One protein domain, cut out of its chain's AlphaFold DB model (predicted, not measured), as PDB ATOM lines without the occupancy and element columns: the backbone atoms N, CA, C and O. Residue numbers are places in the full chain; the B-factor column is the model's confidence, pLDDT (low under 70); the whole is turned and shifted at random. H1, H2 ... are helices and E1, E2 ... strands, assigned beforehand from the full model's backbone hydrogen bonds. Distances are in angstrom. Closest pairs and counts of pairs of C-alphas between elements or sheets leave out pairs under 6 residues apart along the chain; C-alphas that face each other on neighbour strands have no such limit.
ATOM      1  N   LYS A   4     -47.501  -9.577   2.405       83.31
ATOM      2  CA  LYS A   4     -47.907  -9.519   1.002       83.31
ATOM      3  C   LYS A   4     -49.201  -8.717   0.887       83.31
ATOM      4  O   LYS A   4     -50.198  -9.070   1.517       83.31
ATOM      5  N   LEU A   5     -49.193  -7.660   0.082       82.62
ATOM      6  CA  LEU A   5     -50.395  -6.883  -0.183       82.62
ATOM      7  C   LEU A   5     -51.416  -7.750  -0.924       82.62
ATOM      8  O   LEU A   5     -51.136  -8.283  -1.996       82.62
ATOM      9  N   ILE A   6     -52.606  -7.892  -0.350       81.81
ATOM     10  CA  ILE A   6     -53.742  -8.560  -1.001       81.81
ATOM     11  C   ILE A   6     -54.511  -7.609  -1.928       81.81
ATOM     12  O   ILE A   6     -55.181  -8.052  -2.855       81.81
ATOM     13  N   GLU A   7     -54.363  -6.305  -1.705       81.12
ATOM     14  CA  GLU A   7     -55.041  -5.219  -2.408       81.12
ATOM     15  C   GLU A   7     -54.026  -4.119  -2.753       81.12
ATOM     16  O   GLU A   7     -53.022  -3.975  -2.046       81.12
ATOM     17  N   PRO A   8     -54.237  -3.359  -3.844       82.56
ATOM     18  CA  PRO A   8     -53.307  -2.309  -4.221       82.56
ATOM     19  C   PRO A   8     -53.357  -1.205  -3.167       82.56
ATOM     20  O   PRO A   8     -54.433  -0.806  -2.717       82.56
ATOM     21  N   LYS A   9     -52.191  -0.698  -2.773       86.25
ATOM     22  CA  LYS A   9     -52.081   0.301  -1.710       86.25
ATOM     23  C   LYS A   9     -51.351   1.530  -2.215       86.25
ATOM     24  O   LYS A   9     -50.280   1.422  -2.803       86.25
ATOM     25  N   VAL A  10     -51.918   2.702  -1.952       86.69
ATOM     26  CA  VAL A  10     -51.238   3.977  -2.183       86.69
ATOM     27  C   VAL A  10     -50.622   4.461  -0.877       86.69
ATOM     28  O   VAL A  10     -51.270   4.453   0.169       86.69
ATOM     29  N   ILE A  11     -49.355   4.850  -0.938       88.19
ATOM     30  CA  ILE A  11     -48.681   5.570   0.136       88.19
ATOM     31  C   ILE A  11     -48.843   7.053  -0.168       88.19
ATOM     32  O   ILE A  11     -48.594   7.479  -1.296       88.19
ATOM     33  N   THR A  12     -49.266   7.830   0.820       88.50
ATOM     34  CA  THR A  12     -49.397   9.285   0.721       88.50
ATOM     35  C   THR A  12     -48.551   9.960   1.784       88.50
ATOM     36  O   THR A  12     -48.469   9.472   2.910       88.50
ATOM     37  N   ASP A  13     -47.975  11.101   1.430       86.56
ATOM     38  CA  ASP A  13     -47.293  11.987   2.363       86.56
ATOM     39  C   ASP A  13     -48.295  12.700   3.291       86.56
ATOM     40  O   ASP A  13     -49.506  12.714   3.037       86.56
ATOM     41  N   PHE A  14     -47.788  13.351   4.341       83.12
ATOM     42  CA  PHE A  14     -48.554  14.230   5.227       83.12
ATOM     43  C   PHE A  14     -49.373  15.290   4.464       83.12
ATOM     44  O   PHE A  14     -50.481  15.640   4.870       83.12
ATOM     45  N   ASN A  15     -48.889  15.747   3.306       85.44
ATOM     46  CA  ASN A  15     -49.589  16.700   2.439       85.44
ATOM     47  C   ASN A  15     -50.653  16.063   1.517       85.44
ATOM     48  O   ASN A  15     -51.084  16.706   0.560       85.44
ATOM     49  N   ASN A  16     -51.051  14.803   1.744       82.12
ATOM     50  CA  ASN A  16     -51.932  14.025   0.851       82.12
ATOM     51  C   ASN A  16     -51.379  13.860  -0.580       82.12
ATOM     52  O   ASN A  16     -52.110  13.526  -1.514       82.12
ATOM     53  N   LYS A  17     -50.073  14.070  -0.773       86.31
ATOM     54  CA  LYS A  17     -49.417  13.829  -2.059       86.31
ATOM     55  C   LYS A  17     -49.128  12.334  -2.198       86.31
ATOM     56  O   LYS A  17     -48.609  11.749  -1.249       86.31
ATOM     57  N   PRO A  18     -49.440  11.700  -3.339       86.44
ATOM     58  CA  PRO A  18     -49.083  10.305  -3.552       86.44
ATOM     59  C   PRO A  18     -47.555  10.161  -3.548       86.44
ATOM     60  O   PRO A  18     -46.861  10.855  -4.285       86.44
ATOM     61  N   VAL A  19     -47.047   9.269  -2.703       88.75
ATOM     62  CA  VAL A  19     -45.629   8.900  -2.596       88.75
ATOM     63  C   VAL A  19     -45.340   7.728  -3.517       88.75
ATOM     64  O   VAL A  19     -44.446   7.817  -4.344       88.75
ATOM     65  N   ALA A  20     -46.114   6.644  -3.420       88.25
ATOM     66  CA  ALA A  20     -45.930   5.458  -4.253       88.25
ATOM     67  C   ALA A  20     -47.228   4.654  -4.383       88.25
ATOM     68  O   ALA A  20     -48.038   4.604  -3.454       88.25
ATOM     69  N   MET A  21     -47.407   3.990  -5.525       87.06
ATOM     70  CA  MET A  21     -48.515   3.060  -5.764       87.06
ATOM     71  C   MET A  21     -47.994   1.626  -5.779       87.06
ATOM     72  O   MET A  21     -47.281   1.224  -6.697       87.06
ATOM     73  N   LEU A  22     -48.362   0.853  -4.763       86.88
ATOM     74  CA  LEU A  22     -47.948  -0.533  -4.604       86.88
ATOM     75  C   LEU A  22     -48.996  -1.466  -5.222       86.88
ATOM     76  O   LEU A  22     -50.165  -1.414  -4.820       86.88
ATOM     77  N   PRO A  23     -48.617  -2.317  -6.193       82.12
ATOM     78  CA  PRO A  23     -49.551  -3.249  -6.802       82.12
ATOM     79  C   PRO A  23     -49.922  -4.391  -5.851       82.12
ATOM     80  O   PRO A  23     -49.233  -4.674  -4.868       82.12
ATOM     81  N   ILE A  24     -51.009  -5.087  -6.189       83.44
ATOM     82  CA  ILE A  24     -51.379  -6.336  -5.521       83.44
ATOM     83  C   ILE A  24     -50.237  -7.345  -5.593       83.44
ATOM     84  O   ILE A  24     -49.518  -7.439  -6.586       83.44
ATOM     85  N   GLY A  25     -50.080  -8.119  -4.532       82.12
ATOM     86  CA  GLY A  25     -49.016  -9.096  -4.399       82.12
ATOM     87  C   GLY A  25     -47.675  -8.509  -3.975       82.12
ATOM     88  O   GLY A  25     -46.834  -9.287  -3.537       82.12
ATOM     89  N   PHE A  26     -47.481  -7.185  -4.024       84.88
ATOM     90  CA  PHE A  26     -46.230  -6.576  -3.588       84.88
ATOM     91  C   PHE A  26     -45.976  -6.883  -2.115       84.88
ATOM     92  O   PHE A  26     -46.835  -6.666  -1.255       84.88
ATOM     93  N   TYR A  27     -44.792  -7.413  -1.825       84.50
ATOM     94  CA  TYR A  27     -44.392  -7.648  -0.451       84.50
ATOM     95  C   TYR A  27     -44.019  -6.311   0.180       84.50
ATOM     96  O   TYR A  27     -43.058  -5.672  -0.240       84.50
ATOM     97  N   PHE A  28     -44.805  -5.856   1.146       84.62
ATOM     98  CA  PHE A  28     -44.563  -4.593   1.824       84.62
ATOM     99  C   PHE A  28     -43.978  -4.875   3.207       84.62
ATOM    100  O   PHE A  28     -44.592  -5.593   3.991       84.62
ATOM    101  N   ASP A  29     -42.796  -4.330   3.487       87.50
ATOM    102  CA  ASP A  29     -42.063  -4.496   4.745       87.50
ATOM    103  C   ASP A  29     -41.436  -3.159   5.178       87.50
ATOM    104  O   ASP A  29     -41.375  -2.226   4.374       87.50
ATOM    105  N   ASP A  30     -40.990  -3.068   6.432       88.06
ATOM    106  CA  ASP A  30     -40.348  -1.884   7.015       88.06
ATOM    107  C   ASP A  30     -39.112  -1.446   6.213       88.06
ATOM    108  O   ASP A  30     -38.963  -0.267   5.899       88.06
ATOM    109  N   ASP A  31     -38.288  -2.400   5.773       87.44
ATOM    110  CA  ASP A  31     -37.077  -2.116   4.987       87.44
ATOM    111  C   ASP A  31     -37.424  -1.461   3.635       87.44
ATOM    112  O   ASP A  31     -36.795  -0.511   3.167       87.44
ATOM    113  N   ARG A  32     -38.507  -1.933   3.004       86.62
ATOM    114  CA  ARG A  32     -38.989  -1.376   1.732       86.62
ATOM    115  C   ARG A  32     -39.683  -0.041   1.918       86.62
ATOM    116  O   ARG A  32     -39.612   0.794   1.023       86.62
ATOM    117  N   TRP A  33     -40.374   0.144   3.038       86.94
ATOM    118  CA  TRP A  33     -40.969   1.422   3.397       86.94
ATOM    119  C   TRP A  33     -39.894   2.502   3.493       86.94
ATOM    120  O   TRP A  33     -40.024   3.529   2.831       86.94
ATOM    121  N   ASP A  34     -38.816   2.239   4.231       89.69
ATOM    122  CA  ASP A  34     -37.691   3.167   4.363       89.69
ATOM    123  C   ASP A  34     -37.027   3.468   3.008       89.69
ATOM    124  O   ASP A  34     -36.820   4.631   2.649       89.69
ATOM    125  N   ALA A  35     -36.814   2.435   2.186       89.50
ATOM    126  CA  ALA A  35     -36.271   2.607   0.842       89.50
ATOM    127  C   ALA A  35     -37.166   3.496  -0.045       89.50
ATOM    128  O   ALA A  35     -36.665   4.418  -0.688       89.50
ATOM    129  N   ILE A  36     -38.484   3.247  -0.068       89.06
ATOM    130  CA  ILE A  36     -39.475   4.042  -0.821       89.06
ATOM    131  C   ILE A  36     -39.430   5.508  -0.380       89.06
ATOM    132  O   ILE A  36     -39.424   6.398  -1.226       89.06
ATOM    133  N   TRP A  37     -39.375   5.772   0.926       88.62
ATOM    134  CA  TRP A  37     -39.276   7.137   1.443       88.62
ATOM    135  C   TRP A  37     -37.964   7.817   1.064       88.62
ATOM    136  O   TRP A  37     -37.983   8.977   0.656       88.62
ATOM    137  N   THR A  38     -36.848   7.092   1.124       90.69
ATOM    138  CA  THR A  38     -35.531   7.604   0.728       90.69
ATOM    139  C   THR A  38     -35.499   7.996  -0.750       90.69
ATOM    140  O   THR A  38     -34.998   9.065  -1.098       90.69
ATOM    141  N   GLU A  39     -36.053   7.168  -1.638       89.56
ATOM    142  CA  GLU A  39     -36.098   7.502  -3.066       89.56
ATOM    143  C   GLU A  39     -37.106   8.621  -3.357       89.56
ATOM    144  O   GLU A  39     -36.842   9.483  -4.192       89.56
ATOM    145  N   TYR A  40     -38.237   8.661  -2.648       89.50
ATOM    146  CA  TYR A  40     -39.195   9.758  -2.763       89.50
ATOM    147  C   TYR A  40     -38.577  11.105  -2.370       89.50
ATOM    148  O   TYR A  40     -38.727  12.075  -3.109       89.50
ATOM    149  N   ASP A  41     -37.845  11.158  -1.253       89.25
ATOM    150  CA  ASP A  41     -37.120  12.356  -0.812       89.25
ATOM    151  C   ASP A  41     -36.058  12.773  -1.840       89.25
ATOM    152  O   ASP A  41     -35.983  13.936  -2.238       89.25
ATOM    153  N   ARG A  42     -35.306  11.799  -2.371       88.81
ATOM    154  CA  ARG A  42     -34.275  12.040  -3.387       88.81
ATOM    155  C   ARG A  42     -34.841  12.554  -4.711       88.81
ATOM    156  O   ARG A  42     -34.237  13.424  -5.339       88.81
ATOM    157  N   LYS A  43     -35.951  11.977  -5.173       87.69
ATOM    158  CA  LYS A  43     -36.597  12.319  -6.448       87.69
ATOM    159  C   LYS A  43     -37.435  13.596  -6.326       87.69
ATOM    160  O   LYS A  43     -37.551  14.344  -7.290       87.69
ATOM    161  N   GLY A  44     -38.012  13.846  -5.149       84.75
ATOM    162  CA  GLY A  44     -38.915  14.965  -4.865       84.75
ATOM    163  C   GLY A  44     -40.313  14.829  -5.485       84.75
ATOM    164  O   GLY A  44     -41.096  15.780  -5.468       84.75
ATOM    165  N   GLU A  45     -40.644  13.669  -6.055       85.62
ATOM    166  CA  GLU A  45     -41.906  13.396  -6.749       85.62
ATOM    167  C   GLU A  45     -42.367  11.951  -6.514       85.62
ATOM    168  O   GLU A  45     -41.606  11.102  -6.053       85.62
ATOM    169  N   SER A  46     -43.626  11.658  -6.851       87.81
ATOM    170  CA  SER A  46     -44.217  10.329  -6.674       87.81
ATOM    171  C   SER A  46     -43.438   9.244  -7.426       87.81
ATOM    172  O   SER A  46     -43.153   9.379  -8.622       87.81
ATOM    173  N   LEU A  47     -43.167   8.134  -6.748       88.00
ATOM    174  CA  LEU A  47     -42.552   6.945  -7.315       88.00
ATOM    175  C   LEU A  47     -43.548   6.192  -8.189       88.00
ATOM    176  O   LEU A  47     -44.655   5.833  -7.772       88.00
ATOM    177  N   THR A  48     -43.128   5.949  -9.425       85.38
ATOM    178  CA  THR A  48     -43.899   5.193 -10.407       85.38
ATOM    179  C   THR A  48     -43.622   3.696 -10.280       85.38
ATOM    180  O   THR A  48     -42.679   3.265  -9.616       85.38
ATOM    181  N   LEU A  49     -44.412   2.877 -10.977       80.75
ATOM    182  CA  LEU A  49     -44.150   1.441 -11.067       80.75
ATOM    183  C   LEU A  49     -42.750   1.144 -11.637       80.75
ATOM    184  O   LEU A  49     -42.139   0.147 -11.265       80.75
ATOM    185  N   GLU A  50     -42.235   1.990 -12.530       83.25
ATOM    186  CA  GLU A  50     -40.893   1.835 -13.097       83.25
ATOM    187  C   GLU A  50     -39.800   2.105 -12.062       83.25
ATOM    188  O   GLU A  50     -38.832   1.349 -11.997       83.25
ATOM    189  N   ASP A  51     -39.978   3.127 -11.221       86.06
ATOM    190  CA  ASP A  51     -39.072   3.413 -10.104       86.06
ATOM    191  C   ASP A  51     -39.067   2.242  -9.113       86.06
ATOM    192  O   ASP A  51     -38.009   1.711  -8.782       86.06
ATOM    193  N   LEU A  52     -40.249   1.737  -8.745       84.56
ATOM    194  CA  LEU A  52     -40.365   0.566  -7.875       84.56
ATOM    195  C   LEU A  52     -39.680  -0.669  -8.481       84.56
ATOM    196  O   LEU A  52     -38.977  -1.379  -7.766       84.56
ATOM    197  N   LYS A  53     -39.825  -0.920  -9.793       84.50
ATOM    198  CA  LYS A  53     -39.118  -2.018 -10.487       84.50
ATOM    199  C   LYS A  53     -37.600  -1.848 -10.454       84.50
ATOM    200  O   LYS A  53     -36.889  -2.845 -10.384       84.50
ATOM    201  N   ARG A  54     -37.096  -0.611 -10.529       84.88
ATOM    202  CA  ARG A  54     -35.657  -0.320 -10.437       84.88
ATOM    203  C   ARG A  54     -35.123  -0.541  -9.025       84.88
ATOM    204  O   ARG A  54     -34.032  -1.083  -8.885       84.88
ATOM    205  N   MET A  55     -35.889  -0.152  -8.008       84.62
ATOM    206  CA  MET A  55     -35.521  -0.327  -6.598       84.62
ATOM    207  C   MET A  55     -35.617  -1.787  -6.148       84.62
ATOM    208  O   MET A  55     -34.756  -2.274  -5.419       84.62
ATOM    209  N   PHE A  56     -36.642  -2.504  -6.609       85.50
ATOM    210  CA  PHE A  56     -36.922  -3.888  -6.229       85.50
ATOM    211  C   PHE A  56     -36.978  -4.803  -7.467       85.50
ATOM    212  O   PHE A  56     -38.026  -5.377  -7.771       85.50
TER     213      PHE A  56
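AT A GLANCE: This is residues 4 to 56 of the 79 residues of an uncharacterized protein of hydrothermal vent metagenome (UniProt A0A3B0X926). A small two-stranded hairpin, E1 and E2, has both helices gathered on the side of E2, with E1 farther from them. The longer helix, H1, has E2 as its nearer strand, and the short H2 is set nearly crosswise to H1. The printed part has 53 residues, with two named strands and two named helices in the order E1, E2, H1, H2 along the chain; the sheet has the order E1 - E2 and is antiparallel. The class is mixed, helices and strands. The whole is compact, with a radius of gyration of the C-alphas of 10.3 A, and its rounded outline spans 27 by 22 by 20 A.

IN THESE COORDINATES: Strand E1 is residues 9 to 12 and begins at C-alpha 9, printed at (-52.081, 0.301, -1.710). Strand E2 is residues 18 to 22, 10.9 A from first to last C-alpha. Helix H1 is residues 30 to 43, 19.9 A long between its end C-alphas; C-alpha 30 is at (-40.348, -1.884, 7.015). Helix H2 is residues 49 to 55, 9.9 A long, and its last C-alpha, that of Met 55, is at (-35.521, -0.327, -6.598).

HOW THE PARTS SIT: E1 and E2 are a hairpin of antiparallel neighbour strands, with 163 degrees between their N-to-C directions. Their C-alphas 10 and 21 face each other at 4.6 A. Within hydrogen-bond range across the pair are, for instance, N 9 and O 22 at 3.0 A and N 22 and O 9 at 2.8 A. E2 and H1 have 3 pairs of C-alphas within 8 A, the closest being those of Val 19 and Tyr 40, 6.5 A apart. E2 and H2 have 2 such pairs, the closest being those of Met 21 and Leu 49, 7.1 A apart. E1 is apart from H1 and from H2. H1 and H2 are close but not clearly touching: their closest C-alphas, those of Ile 36 and Leu 52, are 7.9 A apart. Their lines are about perpendicular, but only just, at 72 degrees. In H1 and H2 every O i to N i+4 pair is within hydrogen-bond range.

THE WHOLE: The two C-alphas farthest apart are those of Ile 6 and Arg 42, at 28.4 A. The printed part runs from residue 4 to residue 56 and has no cut; its first and last C-alphas, those of Lys 4 and Phe 56, are 14.3 A apart. The links E1 to E2 and H1 to H2 are tight, with 5 residues each, and the link E2 to H1 is short, with 7 residues. The mean pLDDT of the printed part of this model is 86.0, and no printed residue is under 70.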